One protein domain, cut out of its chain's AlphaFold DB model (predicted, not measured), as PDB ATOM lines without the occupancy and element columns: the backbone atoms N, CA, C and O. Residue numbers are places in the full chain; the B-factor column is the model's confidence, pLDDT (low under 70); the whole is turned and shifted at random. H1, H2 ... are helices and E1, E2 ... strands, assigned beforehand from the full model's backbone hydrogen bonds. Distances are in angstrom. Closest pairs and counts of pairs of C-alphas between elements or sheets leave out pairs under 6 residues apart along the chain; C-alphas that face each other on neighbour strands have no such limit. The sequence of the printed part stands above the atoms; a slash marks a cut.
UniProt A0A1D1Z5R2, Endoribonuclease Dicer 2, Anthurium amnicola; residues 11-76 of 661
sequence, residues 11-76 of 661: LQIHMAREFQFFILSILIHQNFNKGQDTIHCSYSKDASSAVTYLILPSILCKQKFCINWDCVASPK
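What this domain is: This is residues 11 to 76 of the 661 residues of the protein "Endoribonuclease Dicer 2" of Anthurium amnicola (UniProt A0A1D1Z5R2). A long helix, H1, runs through the middle, and the shorter H2 folds back beside part of it as a helical hairpin; at the far end of the longest axis lies a small two-strand hairpin, E1 and E2. A long loop, residues 41 to 57, swings out between the two hairpins, and after E2 the short H3 leads back towards H1. The printed part has 66 residues, with H1, H2, E1, E2 and H3 in that order, an antiparallel sheet E1 - E2, and the class mostly helix. The whole is loose, with a radius of gyration of the C-alphas of 13.5 A and spans of 41 by 30 by 22 A.

Where its parts are: Find C-alpha 11 at (-6.225, -47.208, -22.205); from there H1 runs 26.8 A to C-alpha 29 at (-10.616, -44.903, 4.140). H2 is residues 32 to 40, 12.3 A long. Further on come E1, residues 58 to 61, and E2, residues 64 to 67. H3, residues 69 to 72, ends at C-alpha 72, (-13.855, -41.894, -15.522).

How they stand to each other: Look at residues 21 to 29 of H1, which alone touch H2; the closest C-alphas, of Ser 25 and Gly 35, are 5.8 A apart. This hairpin runs opposite ways at a tilt of 35.3 degrees, only just steep. H3 only just touches H1, at residues 15 to 19 alone, with 3 pairs of C-alphas within 8 A; those of Phe 19 and Val 72 are closest, 5.6 A. In the hairpin E1 and E2, N 59 and O 66 are within hydrogen-bond range at 2.8 A. H1 is apart from both strands. Every O i to N i+4 pair is within range in H1, 3 of 5 in H2; H3 is too short for one.

The domain as a whole: The C-alphas of Asp 37 and Gln 63 are farthest apart, 40.8 A. The printed part has no cut, and the link from H2 to E1 is long. Mean pLDDT of the printed part is 70.7; residues 31 to 52, 61 to 63 and 74 to 76 are under 70.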
ATOM      1  N   LEU A  11      -6.161 -48.500 -22.888       80.38
ATOM      2  CA  LEU A  11      -6.225 -47.208 -22.205       80.38
ATOM      3  C   LEU A  11      -7.548 -47.032 -21.441       80.38
ATOM      4  O   LEU A  11      -7.546 -46.594 -20.297       80.38
ATOM      5  N   GLN A  12      -8.672 -47.419 -22.045       83.56
ATOM      6  CA  GLN A  12      -9.997 -47.389 -21.426       83.56
ATOM      7  C   GLN A  12     -10.081 -48.305 -20.207       83.56
ATOM      8  O   GLN A  12     -10.632 -47.903 -19.185       83.56
ATOM      9  N   ILE A  13      -9.500 -49.504 -20.286       80.25
ATOM     10  CA  ILE A  13      -9.424 -50.432 -19.151       80.25
ATOM     11  C   ILE A  13      -8.573 -49.834 -18.026       80.25
ATOM     12  O   ILE A  13      -8.961 -49.909 -16.862       80.25
ATOM     13  N   HIS A  14      -7.440 -49.213 -18.363       77.88
ATOM     14  CA  HIS A  14      -6.578 -48.558 -17.381       77.88
ATOM     15  C   HIS A  14      -7.303 -47.417 -16.661       77.88
ATOM     16  O   HIS A  14      -7.345 -47.404 -15.434       77.88
ATOM     17  N   MET A  15      -7.940 -46.507 -17.407       80.25
ATOM     18  CA  MET A  15      -8.713 -45.398 -16.830       80.25
ATOM     19  C   MET A  15      -9.861 -45.904 -15.948       80.25
ATOM     20  O   MET A  15     -10.055 -45.415 -14.841       80.25
ATOM     21  N   ALA A  16     -10.588 -46.927 -16.404       84.00
ATOM     22  CA  ALA A  16     -11.660 -47.557 -15.639       84.00
ATOM     23  C   ALA A  16     -11.169 -48.140 -14.303       84.00
ATOM     24  O   ALA A  16     -11.816 -47.953 -13.273       84.00
ATOM     25  N   ARG A  17     -10.019 -48.828 -14.313       80.06
ATOM     26  CA  ARG A  17      -9.403 -49.401 -13.108       80.06
ATOM     27  C   ARG A  17      -8.916 -48.320 -12.152       80.06
ATOM     28  O   ARG A  17      -9.239 -48.399 -10.970       80.06
ATOM     29  N   GLU A  18      -8.201 -47.311 -12.657       78.88
ATOM     30  CA  GLU A  18      -7.745 -46.166 -11.856       78.88
ATOM     31  C   GLU A  18      -8.933 -45.486 -11.168       78.88
ATOM     32  O   GLU A  18      -8.921 -45.304  -9.952       78.88
ATOM     33  N   PHE A  19      -9.992 -45.185 -11.924       85.38
ATOM     34  CA  PHE A  19     -11.194 -44.543 -11.404       85.38
ATOM     35  C   PHE A  19     -11.889 -45.378 -10.317       85.38
ATOM     36  O   PHE A  19     -12.138 -44.877  -9.218       85.38
ATOM     37  N   GLN A  20     -12.190 -46.651 -10.605       86.69
ATOM     38  CA  GLN A  20     -12.860 -47.549  -9.658       86.69
ATOM     39  C   GLN A  20     -12.061 -47.672  -8.363       86.69
ATOM     40  O   GLN A  20     -12.623 -47.548  -7.270       86.69
ATOM     41  N   PHE A  21     -10.757 -47.922  -8.495       81.75
ATOM     42  CA  PHE A  21      -9.868 -48.091  -7.360       81.75
ATOM     43  C   PHE A  21      -9.846 -46.832  -6.501       81.75
ATOM     44  O   PHE A  21     -10.103 -46.889  -5.303       81.75
ATOM     45  N   PHE A  22      -9.643 -45.681  -7.132       83.56
ATOM     46  CA  PHE A  22      -9.569 -44.405  -6.447       83.56
ATOM     47  C   PHE A  22     -10.848 -44.062  -5.673       83.56
ATOM     48  O   PHE A  22     -10.786 -43.751  -4.481       83.56
ATOM     49  N   ILE A  23     -12.016 -44.153  -6.322       87.31
ATOM     50  CA  ILE A  23     -13.305 -43.836  -5.691       87.31
ATOM     51  C   ILE A  23     -13.575 -44.763  -4.505       87.31
ATOM     52  O   ILE A  23     -13.931 -44.291  -3.424       87.31
ATOM     53  N   LEU A  24     -13.383 -46.074  -4.675       87.19
ATOM     54  CA  LEU A  24     -13.650 -47.041  -3.611       87.19
ATOM     55  C   LEU A  24     -12.651 -46.908  -2.456       87.19
ATOM     56  O   LEU A  24     -13.077 -46.921  -1.303       87.19
ATOM     57  N   SER A  25     -11.360 -46.689  -2.730       83.94
ATOM     58  CA  SER A  25     -10.353 -46.446  -1.687       83.94
ATOM     59  C   SER A  25     -10.686 -45.213  -0.852       83.94
ATOM     60  O   SER A  25     -10.587 -45.249   0.375       83.94
ATOM     61  N   ILE A  26     -11.125 -44.126  -1.489       85.19
ATOM     62  CA  ILE A  26     -11.512 -42.912  -0.768       85.19
ATOM     63  C   ILE A  26     -12.762 -43.143   0.085       85.19
ATOM     64  O   ILE A  26     -12.797 -42.696   1.231       85.19
ATOM     65  N   LEU A  27     -13.770 -43.854  -0.428       86.50
ATOM     66  CA  LEU A  27     -14.984 -44.154   0.338       86.50
ATOM     67  C   LEU A  27     -14.718 -45.104   1.520       86.50
ATOM     68  O   LEU A  27     -15.349 -44.953   2.565       86.50
ATOM     69  N   ILE A  28     -13.777 -46.047   1.380       82.38
ATOM     70  CA  ILE A  28     -13.367 -46.974   2.447       82.38
ATOM     71  C   ILE A  28     -12.580 -46.242   3.542       82.38
ATOM     72  O   ILE A  28     -12.894 -46.370   4.725       82.38
ATOM     73  N   HIS A  29     -11.554 -45.472   3.169       79.88
ATOM     74  CA  HIS A  29     -10.616 -44.903   4.140       79.88
ATOM     75  C   HIS A  29     -11.021 -43.520   4.661       79.88
ATOM     76  O   HIS A  29     -10.549 -43.125   5.730       79.88
ATOM     77  N   GLN A  30     -11.843 -42.771   3.914       72.75
ATOM     78  CA  GLN A  30     -12.285 -41.387   4.182       72.75
ATOM     79  C   GLN A  30     -11.163 -40.361   4.434       72.75
ATOM     80  O   GLN A  30     -11.426 -39.196   4.735       72.75
ATOM     81  N   ASN A  31      -9.906 -40.781   4.305       69.31
ATOM     82  CA  ASN A  31      -8.709 -39.997   4.534       69.31
ATOM     83  C   ASN A  31      -7.713 -40.325   3.425       69.31
ATOM     84  O   ASN A  31      -7.307 -41.480   3.261       69.31
ATOM     85  N   PHE A  32      -7.325 -39.297   2.678       67.94
ATOM     86  CA  PHE A  32      -6.468 -39.461   1.511       67.94
ATOM     87  C   PHE A  32      -5.088 -40.026   1.864       67.94
ATOM     88  O   PHE A  32      -4.601 -40.912   1.167       67.94
ATOM     89  N   ASN A  33      -4.505 -39.601   2.988       64.38
ATOM     90  CA  ASN A  33      -3.162 -40.023   3.397       64.38
ATOM     91  C   ASN A  33      -3.108 -41.530   3.692       64.38
ATOM     92  O   ASN A  33      -2.084 -42.158   3.472       64.38
ATOM     93  N   LYS A  34      -4.221 -42.125   4.146       58.66
ATOM     94  CA  LYS A  34      -4.342 -43.580   4.346       58.66
ATOM     95  C   LYS A  34      -4.600 -44.343   3.040       58.66
ATOM     96  O   LYS A  34      -4.251 -45.511   2.936       58.66
ATOM     97  N   GLY A  35      -5.227 -43.700   2.054       53.56
ATOM     98  CA  GLY A  35      -5.507 -44.295   0.744       53.56
ATOM     99  C   GLY A  35      -4.299 -44.306  -0.200       53.56
ATOM    100  O   GLY A  35      -4.205 -45.188  -1.052       53.56
ATOM    101  N   GLN A  36      -3.364 -43.365  -0.037       56.56
ATOM    102  CA  GLN A  36      -2.226 -43.158  -0.939       56.56
ATOM    103  C   GLN A  36      -1.258 -44.356  -0.999       56.56
ATOM    104  O   GLN A  36      -0.829 -44.730  -2.093       56.56
ATOM    105  N   ASP A  37      -1.003 -45.019   0.132       50.97
ATOM    106  CA  ASP A  37      -0.176 -46.237   0.202       50.97
ATOM    107  C   ASP A  37      -0.783 -47.398  -0.607       50.97
ATOM    108  O   ASP A  37      -0.075 -48.201  -1.217       50.97
ATOM    109  N   THR A  38      -2.116 -47.453  -0.674       51.03
ATOM    110  CA  THR A  38      -2.852 -48.481  -1.424       51.03
ATOM    111  C   THR A  38      -2.867 -48.169  -2.926       51.03
ATOM    112  O   THR A  38      -2.762 -49.081  -3.744       51.03
ATOM    113  N   ILE A  39      -2.933 -46.882  -3.297       51.53
ATOM    114  CA  ILE A  39      -2.892 -46.401  -4.690       51.53
ATOM    115  C   ILE A  39      -1.527 -46.681  -5.332       51.53
ATOM    116  O   ILE A  39      -1.478 -47.183  -6.456       51.53
ATOM    117  N   HIS A  40      -0.418 -46.445  -4.623       47.72
ATOM    118  CA  HIS A  40       0.929 -46.672  -5.164       47.72
ATOM    119  C   HIS A  40       1.259 -48.150  -5.442       47.72
ATOM    120  O   HIS A  40       2.003 -48.430  -6.382       47.72
ATOM    121  N   CYS A  41       0.672 -49.097  -4.701       43.72
ATOM    122  CA  CYS A  41       0.885 -50.539  -4.902       43.72
ATOM    123  C   CYS A  41       0.239 -51.116  -6.181       43.72
ATOM    124  O   CYS A  41       0.565 -52.235  -6.565       43.72
ATOM    125  N   SER A  42      -0.668 -50.387  -6.842       49.03
ATOM    126  CA  SER A  42      -1.500 -50.915  -7.940       49.03
ATOM    127  C   SER A  42      -0.923 -50.735  -9.356       49.03
ATOM    128  O   SER A  42      -1.476 -51.267 -10.316       49.03
ATOM    129  N   TYR A  43       0.204 -50.028  -9.505       49.44
ATOM    130  CA  TYR A  43       0.796 -49.683 -10.809       49.44
ATOM    131  C   TYR A  43       1.712 -50.766 -11.421       49.44
ATOM    132  O   TYR A  43       2.487 -50.469 -12.337       49.44
ATOM    133  N   SER A  44       1.662 -52.022 -10.958       46.59
ATOM    134  CA  SER A  44       2.388 -53.106 -11.634       46.59
ATOM    135  C   SER A  44       1.710 -53.436 -12.974       46.59
ATOM    136  O   SER A  44       0.507 -53.669 -13.061       46.59
ATOM    137  N   LYS A  45       2.493 -53.383 -14.059       45.78
ATOM    138  CA  LYS A  45       2.028 -53.376 -15.462       45.78
ATOM    139  C   LYS A  45       1.454 -54.695 -15.985       45.78
ATOM    140  O   LYS A  45       0.963 -54.719 -17.112       45.78
ATOM    141  N   ASP A  46       1.475 -55.760 -15.199       45.84
ATOM    142  CA  ASP A  46       0.992 -57.054 -15.656       45.84
ATOM    143  C   ASP A  46      -0.494 -57.178 -15.298       45.84
ATOM    144  O   ASP A  46      -0.887 -57.350 -14.151       45.84
ATOM    145  N   ALA A  47      -1.374 -57.021 -16.283       47.25
ATOM    146  CA  ALA A  47      -2.788 -57.341 -16.121       47.25
ATOM    147  C   ALA A  47      -2.973 -58.840 -16.392       47.25
ATOM    148  O   ALA A  47      -2.757 -59.289 -17.516       47.25
ATOM    149  N   SER A  48      -3.373 -59.622 -15.383       46.53
ATOM    150  CA  SER A  48      -3.718 -61.032 -15.598       46.53
ATOM    151  C   SER A  48      -4.996 -61.172 -16.442       46.53
ATOM    152  O   SER A  48      -5.825 -60.262 -16.520       46.53
ATOM    153  N   SER A  49      -5.171 -62.343 -17.054       46.06
ATOM    154  CA  SER A  49      -6.357 -62.748 -17.821       46.06
ATOM    155  C   SER A  49      -7.567 -63.132 -16.948       46.06
ATOM    156  O   SER A  49      -8.502 -63.757 -17.449       46.06
ATOM    157  N   ALA A  50      -7.549 -62.833 -15.643       49.25
ATOM    158  CA  ALA A  50      -8.665 -63.119 -14.745       49.25
ATOM    159  C   ALA A  50      -9.852 -62.177 -15.016       49.25
ATOM    160  O   ALA A  50      -9.680 -61.014 -15.386       49.25
ATOM    161  N   VAL A  51     -11.078 -62.675 -14.824       54.75
ATOM    162  CA  VAL A  51     -12.300 -61.875 -14.982       54.75
ATOM    163  C   VAL A  51     -12.347 -60.807 -13.884       54.75
ATOM    164  O   VAL A  51     -12.737 -61.087 -12.754       54.75
ATOM    165  N   THR A  52     -11.953 -59.574 -14.211       65.19
ATOM    166  CA  THR A  52     -12.118 -58.413 -13.327       65.19
ATOM    167  C   THR A  52     -13.493 -57.782 -13.555       65.19
ATOM    168  O   THR A  52     -13.828 -57.412 -14.681       65.19
ATOM    169  N   TYR A  53     -14.279 -57.596 -12.493       76.69
ATOM    170  CA  TYR A  53     -15.492 -56.780 -12.571       76.69
ATOM    171  C   TYR A  53     -15.117 -55.291 -12.575       76.69
ATOM    172  O   TYR A  53     -14.451 -54.808 -11.657       76.69
ATOM    173  N   LEU A  54     -15.559 -54.573 -13.612       81.44
ATOM    174  CA  LEU A  54     -15.478 -53.115 -13.698       81.44
ATOM    175  C   LEU A  54     -16.859 -52.518 -13.438       81.44
ATOM    176  O   LEU A  54     -17.829 -52.838 -14.124       81.44
ATOM    177  N   ILE A  55     -16.932 -51.634 -12.456       86.88
ATOM    178  CA  ILE A  55     -18.113 -50.877 -12.073       86.88
ATOM    179  C   ILE A  55     -17.853 -49.439 -12.477       86.88
ATOM    180  O   ILE A  55     -16.931 -48.800 -11.978       86.88
ATOM    181  N   LEU A  56     -18.657 -48.959 -13.423       87.56
ATOM    182  CA  LEU A  56     -18.485 -47.658 -14.049       87.56
ATOM    183  C   LEU A  56     -19.793 -46.866 -13.988       87.56
ATOM    184  O   LEU A  56     -20.873 -47.455 -14.083       87.56
ATOM    185  N   PRO A  57     -19.718 -45.532 -13.834       88.44
ATOM    186  CA  PRO A  57     -20.904 -44.693 -13.836       88.44
ATOM    187  C   PRO A  57     -21.549 -44.703 -15.226       88.44
ATOM    188  O   PRO A  57     -20.870 -44.552 -16.244       88.44
ATOM    189  N   SER A  58     -22.874 -44.850 -15.271       85.38
ATOM    190  CA  SER A  58     -23.650 -44.790 -16.512       85.38
ATOM    191  C   SER A  58     -24.487 -43.518 -16.587       85.38
ATOM    192  O   SER A  58     -25.112 -43.132 -15.602       85.38
ATOM    193  N   ILE A  59     -24.569 -42.927 -17.774       82.88
ATOM    194  CA  ILE A  59     -25.464 -41.821 -18.121       82.88
ATOM    195  C   ILE A  59     -26.484 -42.280 -19.162       82.88
ATOM    196  O   ILE A  59     -26.201 -43.137 -20.004       82.88
ATOM    197  N   LEU A  60     -27.681 -41.699 -19.119       78.81
ATOM    198  CA  LEU A  60     -28.703 -41.942 -20.129       78.81
ATOM    199  C   LEU A  60     -28.439 -41.034 -21.336       78.81
ATOM    200  O   LEU A  60     -28.694 -39.834 -21.287       78.81
ATOM    201  N   CYS A  61     -27.937 -41.601 -22.433       66.06
ATOM    202  CA  CYS A  61     -27.714 -40.884 -23.683       66.06
ATOM    203  C   CYS A  61     -28.688 -41.408 -24.742       66.06
ATOM    204  O   CYS A  61     -28.638 -42.581 -25.110       66.06
ATOM    205  N   LYS A  62     -29.592 -40.552 -25.239       66.56
ATOM    206  CA  LYS A  62     -30.542 -40.898 -26.318       66.56
ATOM    207  C   LYS A  62     -31.303 -42.217 -26.053       66.56
ATOM    208  O   LYS A  62     -31.350 -43.091 -26.913       66.56
ATOM    209  N   GLN A  63     -31.858 -42.370 -24.844       67.88
ATOM    210  CA  GLN A  63     -32.602 -43.561 -24.378       67.88
ATOM    211  C   GLN A  63     -31.784 -44.868 -24.259       67.88
ATOM    212  O   GLN A  63     -32.361 -45.935 -24.055       67.88
ATOM    213  N   LYS A  64     -30.445 -44.812 -24.333       71.50
ATOM    214  CA  LYS A  64     -29.542 -45.941 -24.049       71.50
ATOM    215  C   LYS A  64     -28.581 -45.588 -22.913       71.50
ATOM    216  O   LYS A  64     -28.184 -44.435 -22.760       71.50
ATOM    217  N   PHE A  65     -28.206 -46.582 -22.111       75.06
ATOM    218  CA  PHE A  65     -27.176 -46.408 -21.088       75.06
ATOM    219  C   PHE A  65     -25.793 -46.383 -21.748       75.06
ATOM    220  O   PHE A  65     -25.409 -47.340 -22.420       75.06
ATOM    221  N   CYS A  66     -25.059 -45.292 -21.547       82.50
ATOM    222  CA  CYS A  66     -23.676 -45.113 -21.984       82.50
ATOM    223  C   CYS A  66     -22.772 -44.915 -20.764       82.50
ATOM    224  O   CYS A  66     -23.208 -44.387 -19.744       82.50
ATOM    225  N   ILE A  67     -21.505 -45.314 -20.864       85.69
ATOM    226  CA  ILE A  67     -20.516 -45.072 -19.806       85.69
ATOM    227  C   ILE A  67     -20.185 -43.580 -19.764       85.69
ATOM    228  O   ILE A  67     -19.945 -42.964 -20.804       85.69
ATOM    229  N   ASN A  68     -20.159 -43.009 -18.563       86.12
ATOM    230  CA  ASN A  68     -19.750 -41.630 -18.335       86.12
ATOM    231  C   ASN A  68     -18.215 -41.534 -18.322       86.12
ATOM    232  O   ASN A  68     -17.586 -41.532 -17.264       86.12
ATOM    233  N   TRP A  69     -17.615 -41.498 -19.513       85.25
ATOM    234  CA  TRP A  69     -16.160 -41.406 -19.675       85.25
ATOM    235  C   TRP A  69     -15.571 -40.100 -19.148       85.25
ATOM    236  O   TRP A  69     -14.428 -40.102 -18.708       85.25
ATOM    237  N   ASP A  70     -16.356 -39.030 -19.122       81.81
ATOM    238  CA  ASP A  70     -15.969 -37.738 -18.560       81.81
ATOM    239  C   ASP A  70     -15.627 -37.849 -17.067       81.81
ATOM    240  O   ASP A  70     -14.598 -37.355 -16.607       81.81
ATOM    241  N   CYS A  71     -16.461 -38.578 -16.326       83.62
ATOM    242  CA  CYS A  71     -16.240 -38.904 -14.921       83.62
ATOM    243  C   CYS A  71     -15.030 -39.841 -14.735       83.62
ATOM    244  O   CYS A  71     -14.215 -39.637 -13.837       83.62
ATOM    245  N   VAL A  72     -14.889 -40.842 -15.612       84.31
ATOM    246  CA  VAL A  72     -13.855 -41.894 -15.522       84.31
ATOM    247  C   VAL A  72     -12.452 -41.406 -15.913       84.31
ATOM    248  O   VAL A  72     -11.472 -41.867 -15.336       84.31
ATOM    249  N   ALA A  73     -12.321 -40.491 -16.877       78.31
ATOM    250  CA  ALA A  73     -11.030 -40.016 -17.400       78.31
ATOM    251  C   ALA A  73     -10.405 -38.854 -16.591       78.31
ATOM    252  O   ALA A  73      -9.284 -38.414 -16.865       78.31
ATOM    253  N   SER A  74     -11.121 -38.343 -15.590       66.94
ATOM    254  CA  SER A  74     -10.677 -37.239 -14.738       66.94
ATOM    255  C   SER A  74      -9.465 -37.607 -13.860       66.94
ATOM    256  O   SER A  74      -9.409 -38.742 -13.386       66.94
ATOM    257  N   PRO A  75      -8.491 -36.702 -13.597       53.44
ATOM    258  CA  PRO A  75      -8.409 -35.275 -13.951       53.44
ATOM    259  C   PRO A  75      -7.581 -34.979 -15.215       53.44
ATOM    260  O   PRO A  75      -7.241 -33.827 -15.473       53.44
ATOM    261  N   LYS A  76      -7.225 -35.993 -16.016       53.19
ATOM    262  CA  LYS A  76      -6.234 -35.846 -17.100       53.19
ATOM    263  C   LYS A  76      -6.750 -35.076 -18.333       53.19
ATOM    264  O   LYS A  76      -5.931 -34.704 -19.169       53.19
TER     265      LYS A  76